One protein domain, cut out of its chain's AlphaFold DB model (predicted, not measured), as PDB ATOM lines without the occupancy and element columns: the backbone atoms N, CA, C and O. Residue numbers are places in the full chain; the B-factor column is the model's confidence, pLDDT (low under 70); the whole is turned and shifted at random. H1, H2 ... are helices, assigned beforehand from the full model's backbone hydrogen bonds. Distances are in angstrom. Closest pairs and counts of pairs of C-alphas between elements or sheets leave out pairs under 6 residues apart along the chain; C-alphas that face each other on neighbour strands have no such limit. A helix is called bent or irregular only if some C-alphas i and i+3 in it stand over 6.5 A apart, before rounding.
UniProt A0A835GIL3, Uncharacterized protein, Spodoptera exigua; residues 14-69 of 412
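Overview. This is residues 14 to 69 of the 412 residues of an uncharacterized protein of Spodoptera exigua (UniProt A0A835GIL3). One long, sharply kinked helix, H2, ends a small body otherwise made of loops and a single short helical turn, H1. Between the two helices, residues 32 to 48 make a long loop that runs out to Gly 43 and folds back to H2. The printed part has 56 residues with two named helices, H1 then H2, and no named strand; its class is all helix, though under half of the residues are in them. It is compact and rounded, with a radius of gyration of the C-alphas of 10.7 A and spans of 26 by 23 by 16 A.

Arrangement. Go first to H1, residues 28 to 31, then to H2, residues 49 to 67: they are close but not clearly touching, their closest C-alphas, of Phe 29 and Met 65, being 7.4 A apart. H1 is too short for an O i to N i+4 pair; in H2, 11 of 15 are within hydrogen-bond range.

Along the chain. Find C-alpha 28 at (223.073, 230.730, 349.525), where H1 begins its 5.2 A. H2 starts at C-alpha 49, (247.403, 227.978, 347.182), and ends 24.3 A away at C-alpha 67, (226.944, 235.431, 336.322). It is irregular, with C-alphas 53 and 56 8.4 A apart, and has a kink of 84 degrees near residue 56.

Size, cuts and confidence. The farthest C-alphas, of Pro 16 and Gly 43, are 28.6 A apart. The printed part has no cut; the link from H1 to H2 is long, 17 residues. Look for pLDDT under 70 at residues 38 to 54.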
ATOM      1  N   GLU A  14     227.671 234.808 358.473       80.81
ATOM      2  CA  GLU A  14     228.765 234.007 357.911       80.81
ATOM      3  C   GLU A  14     228.309 232.577 357.605       80.81
ATOM      4  O   GLU A  14     227.452 232.015 358.295       80.81
ATOM      5  N   CYS A  15     228.862 231.970 356.552       81.69
ATOM      6  CA  CYS A  15     228.580 230.574 356.246       81.69
ATOM      7  C   CYS A  15     229.201 229.651 357.313       81.69
ATOM      8  O   CYS A  15     230.426 229.657 357.448       81.69
ATOM      9  N   PRO A  16     228.427 228.768 357.980       76.75
ATOM     10  CA  PRO A  16     228.961 227.867 359.008       76.75
ATOM     11  C   PRO A  16     229.971 226.840 358.465       76.75
ATOM     12  O   PRO A  16     230.688 226.215 359.238       76.75
ATOM     13  N   TYR A  17     230.041 226.668 357.141       76.44
ATOM     14  CA  TYR A  17     231.012 225.797 356.480       76.44
ATOM     15  C   TYR A  17     232.270 226.537 355.998       76.44
ATOM     16  O   TYR A  17     233.242 225.870 355.670       76.44
ATOM     17  N   ALA A  18     232.280 227.879 355.955       82.81
ATOM     18  CA  ALA A  18     233.424 228.712 355.556       82.81
ATOM     19  C   ALA A  18     234.233 228.138 354.362       82.81
ATOM     20  O   ALA A  18     233.656 227.892 353.304       82.81
ATOM     21  N   GLU A  19     235.542 227.895 354.524       77.94
ATOM     22  CA  GLU A  19     236.470 227.291 353.532       77.94
ATOM     23  C   GLU A  19     236.221 225.790 353.243       77.94
ATOM     24  O   GLU A  19     237.068 225.103 352.680       77.94
ATOM     25  N   LYS A  20     235.071 225.252 353.656       74.19
ATOM     26  CA  LYS A  20     234.556 223.920 353.298       74.19
ATOM     27  C   LYS A  20     233.180 224.003 352.622       74.19
ATOM     28  O   LYS A  20     232.517 222.987 352.426       74.19
ATOM     29  N   CYS A  21     232.697 225.207 352.304       77.44
ATOM     30  CA  CYS A  21     231.402 225.383 351.661       77.44
ATOM     31  C   CYS A  21     231.465 225.029 350.169       77.44
ATOM     32  O   CYS A  21     232.017 225.773 349.365       77.44
ATOM     33  N   PHE A  22     230.796 223.941 349.795       76.38
ATOM     34  CA  PHE A  22     230.688 223.430 348.422       76.38
ATOM     35  C   PHE A  22     229.402 223.862 347.687       76.38
ATOM     36  O   PHE A  22     229.106 223.391 346.589       76.38
ATOM     37  N   ARG A  23     228.555 224.706 348.299       79.19
ATOM     38  CA  ARG A  23     227.244 225.068 347.727       79.19
ATOM     39  C   ARG A  23     227.420 225.792 346.386       79.19
ATOM     40  O   ARG A  23     228.229 226.703 346.292       79.19
ATOM     41  N   LEU A  24     226.585 225.459 345.398       77.94
ATOM     42  CA  LEU A  24     226.489 226.120 344.083       77.94
ATOM     43  C   LEU A  24     225.117 226.801 343.880       77.94
ATOM     44  O   LEU A  24     224.562 226.833 342.786       77.94
ATOM     45  N   ASN A  25     224.533 227.335 344.959       74.19
ATOM     46  CA  ASN A  25     223.208 227.963 344.942       74.19
ATOM     47  C   ASN A  25     223.320 229.503 345.029       74.19
ATOM     48  O   ASN A  25     223.781 229.999 346.058       74.19
ATOM     49  N   PRO A  26     222.836 230.277 344.037       79.38
ATOM     50  CA  PRO A  26     222.857 231.744 344.073       79.38
ATOM     51  C   PRO A  26     222.147 232.366 345.286       79.38
ATOM     52  O   PRO A  26     222.474 233.480 345.682       79.38
ATOM     53  N   ILE A  27     221.161 231.674 345.869       76.06
ATOM     54  CA  ILE A  27     220.449 232.131 347.073       76.06
ATOM     55  C   ILE A  27     221.375 232.045 348.292       76.06
ATOM     56  O   ILE A  27     221.489 233.012 349.037       76.06
ATOM     57  N   HIS A  28     222.121 230.942 348.428       82.12
ATOM     58  CA  HIS A  28     223.073 230.730 349.525       82.12
ATOM     59  C   HIS A  28     224.106 231.859 349.612       82.12
ATOM     60  O   HIS A  28     224.314 232.413 350.681       82.12
ATOM     61  N   PHE A  29     224.686 232.283 348.486       80.56
ATOM     62  CA  PHE A  29     225.674 233.375 348.462       80.56
ATOM     63  C   PHE A  29     225.085 234.788 348.609       80.56
ATOM     64  O   PHE A  29     225.835 235.745 348.781       80.56
ATOM     65  N   ARG A  30     223.756 234.939 348.561       79.44
ATOM     66  CA  ARG A  30     223.061 236.184 348.945       79.44
ATOM     67  C   ARG A  30     222.707 236.217 350.430       79.44
ATOM     68  O   ARG A  30     222.449 237.287 350.969       79.44
ATOM     69  N   GLU A  31     222.665 235.057 351.079       79.75
ATOM     70  CA  GLU A  31     222.328 234.918 352.497       79.75
ATOM     71  C   GLU A  31     223.579 234.804 353.375       79.75
ATOM     72  O   GLU A  31     223.607 235.419 354.440       79.75
ATOM     73  N   TYR A  32     224.625 234.118 352.899       78.94
ATOM     74  CA  TYR A  32     225.827 233.787 353.665       78.94
ATOM     75  C   TYR A  32     227.124 234.353 353.063       78.94
ATOM     76  O   TYR A  32     227.433 234.133 351.887       78.94
ATOM     77  N   SER A  33     227.922 235.045 353.882       79.81
ATOM     78  CA  SER A  33     229.255 235.539 353.510       79.81
ATOM     79  C   SER A  33     230.325 234.447 353.612       79.81
ATOM     80  O   SER A  33     230.195 233.468 354.349       79.81
ATOM     81  N   HIS A  34     231.390 234.618 352.826       81.75
ATOM     82  CA  HIS A  34     232.497 233.674 352.687       81.75
ATOM     83  C   HIS A  34     233.794 234.476 352.490       81.75
ATOM     84  O   HIS A  34     234.040 235.001 351.405       81.75
ATOM     85  N   ALA A  35     234.612 234.607 353.538       74.88
ATOM     86  CA  ALA A  35     235.762 235.522 353.554       74.88
ATOM     87  C   ALA A  35     236.907 235.149 352.586       74.88
ATOM     88  O   ALA A  35     237.710 236.003 352.227       74.88
ATOM     89  N   HIS A  36     236.984 233.889 352.144       72.31
ATOM     90  CA  HIS A  36     238.053 233.391 351.269       72.31
ATOM     91  C   HIS A  36     237.883 233.761 349.784       72.31
ATOM     92  O   HIS A  36     238.801 233.533 348.998       72.31
ATOM     93  N   TYR A  37     236.745 234.337 349.383       70.62
ATOM     94  CA  TYR A  37     236.563 234.863 348.030       70.62
ATOM     95  C   TYR A  37     236.919 236.349 347.963       70.62
ATOM     96  O   TYR A  37     236.108 237.214 348.300       70.62
ATOM     97  N   SER A  38     238.109 236.644 347.445       60.94
ATOM     98  CA  SER A  38     238.458 237.984 346.974       60.94
ATOM     99  C   SER A  38     238.258 238.051 345.460       60.94
ATOM    100  O   SER A  38     238.892 237.301 344.717       60.94
ATOM    101  N   TYR A  39     237.366 238.929 344.996       55.66
ATOM    102  CA  TYR A  39     237.155 239.179 343.569       55.66
ATOM    103  C   TYR A  39     237.293 240.671 343.268       55.66
ATOM    104  O   TYR A  39     236.458 241.483 343.659       55.66
ATOM    105  N   THR A  40     238.364 241.021 342.557       53.19
ATOM    106  CA  THR A  40     238.760 242.398 342.218       53.19
ATOM    107  C   THR A  40     238.032 242.968 340.998       53.19
ATOM    108  O   THR A  40     238.206 244.140 340.676       53.19
ATOM    109  N   GLY A  41     237.200 242.171 340.318       54.41
ATOM    110  CA  GLY A  41     236.414 242.607 339.160       54.41
ATOM    111  C   GLY A  41     237.110 242.483 337.801       54.41
ATOM    112  O   GLY A  41     236.478 242.770 336.789       54.41
ATOM    113  N   THR A  42     238.368 242.032 337.747       47.03
ATOM    114  CA  THR A  42     239.110 241.774 336.502       47.03
ATOM    115  C   THR A  42     240.004 240.533 336.628       47.03
ATOM    116  O   THR A  42     240.663 240.337 337.645       47.03
ATOM    117  N   GLY A  43     240.056 239.710 335.574       58.09
ATOM    118  CA  GLY A  43     241.016 238.602 335.451       58.09
ATOM    119  C   GLY A  43     240.659 237.291 336.170       58.09
ATOM    120  O   GLY A  43     239.516 237.064 336.572       58.09
ATOM    121  N   GLU A  44     241.656 236.402 336.253       56.19
ATOM    122  CA  GLU A  44     241.545 235.087 336.895       56.19
ATOM    123  C   GLU A  44     241.243 235.189 338.393       56.19
ATOM    124  O   GLU A  44     241.705 236.091 339.089       56.19
ATOM    125  N   PHE A  45     240.505 234.207 338.907       60.00
ATOM    126  CA  PHE A  45     240.177 234.112 340.324       60.00
ATOM    127  C   PHE A  45     241.431 233.800 341.166       60.00
ATOM    128  O   PHE A  45     241.997 232.712 341.008       60.00
ATOM    129  N   PRO A  46     241.855 234.685 342.093       59.75
ATOM    130  CA  PRO A  46     243.017 234.448 342.942       59.75
ATOM    131  C   PRO A  46     242.660 233.462 344.063       59.75
ATOM    132  O   PRO A  46     242.400 233.843 345.202       59.75
ATOM    133  N   ILE A  47     242.619 232.171 343.730       62.94
ATOM    134  CA  ILE A  47     242.376 231.093 344.693       62.94
ATOM    135  C   ILE A  47     243.664 230.872 345.503       62.94
ATOM    136  O   ILE A  47     244.691 230.535 344.905       62.94
ATOM    137  N   PRO A  48     243.644 231.032 346.843       63.91
ATOM    138  CA  PRO A  48     244.811 230.786 347.684       63.91
ATOM    139  C   PRO A  48     245.384 229.386 347.461       63.91
ATOM    140  O   PRO A  48     244.639 228.410 347.386       63.91
ATOM    141  N   SER A  49     246.711 229.255 347.430       61.88
ATOM    142  CA  SER A  49     247.403 227.978 347.182       61.88
ATOM    143  C   SER A  49     247.010 226.864 348.166       61.88
ATOM    144  O   SER A  49     246.951 225.699 347.771       61.88
ATOM    145  N   LYS A  50     246.622 227.219 349.400       64.19
ATOM    146  CA  LYS A  50     246.041 226.307 350.405       64.19
ATOM    147  C   LYS A  50     244.694 225.663 350.013       64.19
ATOM    148  O   LYS A  50     244.324 224.657 350.601       64.19
ATOM    149  N   LEU A  51     243.968 226.217 349.035       61.22
ATOM    150  CA  LEU A  51     242.675 225.719 348.530       61.22
ATOM    151  C   LEU A  51     242.793 225.008 347.166       61.22
ATOM    152  O   LEU A  51     241.787 224.654 346.549       61.22
ATOM    153  N   SER A  52     244.020 224.780 346.684       62.72
ATOM    154  CA  SER A  52     244.310 224.192 345.367       62.72
ATOM    155  C   SER A  52     243.650 222.826 345.129       62.72
ATOM    156  O   SER A  52     243.143 222.590 344.035       62.72
ATOM    157  N   GLY A  53     243.556 221.970 346.153       64.44
ATOM    158  CA  GLY A  53     242.903 220.653 346.067       64.44
ATOM    159  C   GLY A  53     241.396 220.681 345.767       64.44
ATOM    160  O   GLY A  53     240.829 219.650 345.431       64.44
ATOM    161  N   GLN A  54     240.743 221.845 345.860       69.69
ATOM    162  CA  GLN A  54     239.328 222.046 345.513       69.69
ATOM    163  C   GLN A  54     239.148 223.195 344.499       69.69
ATOM    164  O   GLN A  54     238.066 223.769 344.383       69.69
ATOM    165  N   ARG A  55     240.205 223.548 343.746       74.19
ATOM    166  CA  ARG A  55     240.241 224.727 342.857       74.19
ATOM    167  C   ARG A  55     239.030 224.820 341.925       74.19
ATOM    168  O   ARG A  55     238.464 225.900 341.792       74.19
ATOM    169  N   GLN A  56     238.618 223.710 341.311       74.88
ATOM    170  CA  GLN A  56     237.517 223.699 340.343       74.88
ATOM    171  C   GLN A  56     236.168 224.083 340.976       74.88
ATOM    172  O   GLN A  56     235.453 224.920 340.430       74.88
ATOM    173  N   MET A  57     235.874 223.562 342.172       80.38
ATOM    174  CA  MET A  57     234.683 223.917 342.953       80.38
ATOM    175  C   MET A  57     234.609 225.434 343.191       80.38
ATOM    176  O   MET A  57     233.601 226.061 342.863       80.38
ATOM    177  N   TYR A  58     235.709 226.034 343.660       78.25
ATOM    178  CA  TYR A  58     235.800 227.476 343.903       78.25
ATOM    179  C   TYR A  58     235.668 228.309 342.622       78.25
ATOM    180  O   TYR A  58     234.991 229.339 342.626       78.25
ATOM    181  N   VAL A  59     236.265 227.861 341.512       77.75
ATOM    182  CA  VAL A  59     236.101 228.497 340.194       77.75
ATOM    183  C   VAL A  59     234.630 228.507 339.774       77.75
ATOM    184  O   VAL A  59     234.132 229.540 339.328       77.75
ATOM    185  N   ASP A  60     233.914 227.394 339.922       79.12
ATOM    186  CA  ASP A  60     232.527 227.295 339.463       79.12
ATOM    187  C   ASP A  60     231.552 228.052 340.379       79.12
ATOM    188  O   ASP A  60     230.600 228.673 339.894       79.12
ATOM    189  N   GLN A  61     231.843 228.121 341.683       82.56
ATOM    190  CA  GLN A  61     231.147 228.997 342.630       82.56
ATOM    191  C   GLN A  61     231.315 230.471 342.247       82.56
ATOM    192  O   GLN A  61     230.319 231.187 342.124       82.56
ATOM    193  N   LEU A  62     232.543 230.910 341.963       78.19
ATOM    194  CA  LEU A  62     232.833 232.284 341.551       78.19
ATOM    195  C   LEU A  62     232.217 232.639 340.189       78.19
ATOM    196  O   LEU A  62     231.563 233.677 340.078       78.19
ATOM    197  N   LYS A  63     232.322 231.764 339.175       79.44
ATOM    198  CA  LYS A  63     231.626 231.929 337.882       79.44
ATOM    199  C   LYS A  63     230.122 232.121 338.079       79.44
ATOM    200  O   LYS A  63     229.529 233.024 337.488       79.44
ATOM    201  N   MET A  64     229.503 231.295 338.925       85.06
ATOM    202  CA  MET A  64     228.077 231.382 339.235       85.06
ATOM    203  C   MET A  64     227.729 232.692 339.960       85.06
ATOM    204  O   MET A  64     226.760 233.350 339.574       85.06
ATOM    205  N   MET A  65     228.528 233.116 340.945       76.19
ATOM    206  CA  MET A  65     228.330 234.378 341.671       76.19
ATOM    207  C   MET A  65     228.444 235.605 340.754       76.19
ATOM    208  O   MET A  65     227.609 236.507 340.846       76.19
ATOM    209  N   VAL A  66     229.424 235.624 339.842       76.25
ATOM    210  CA  VAL A  66     229.590 236.685 338.833       76.25
ATOM    211  C   VAL A  66     228.407 236.695 337.861       76.25
ATOM    212  O   VAL A  66     227.739 237.718 337.717       76.25
ATOM    213  N   HIS A  67     228.064 235.548 337.265       78.00
ATOM    214  CA  HIS A  67     226.944 235.431 336.322       78.00
ATOM    215  C   HIS A  67     225.584 235.806 336.942       78.00
ATOM    216  O   HIS A  67     224.699 236.312 336.253       78.00
ATOM    217  N   LYS A  68     225.398 235.589 338.250       78.12
ATOM    218  CA  LYS A  68     224.172 235.950 338.986       78.12
ATOM    219  C   LYS A  68     224.235 237.317 339.682       78.12
ATOM    220  O   LYS A  68     223.363 237.591 340.513       78.12
ATOM    221  N   GLN A  69     225.221 238.148 339.320       74.56
ATOM    222  CA  GLN A  69     225.416 239.526 339.790       74.56
ATOM    223  C   GLN A  69     225.419 239.642 341.325       74.56
ATOM    224  O   GLN A  69     224.830 240.552 341.905       74.56
TER     225      GLN A  69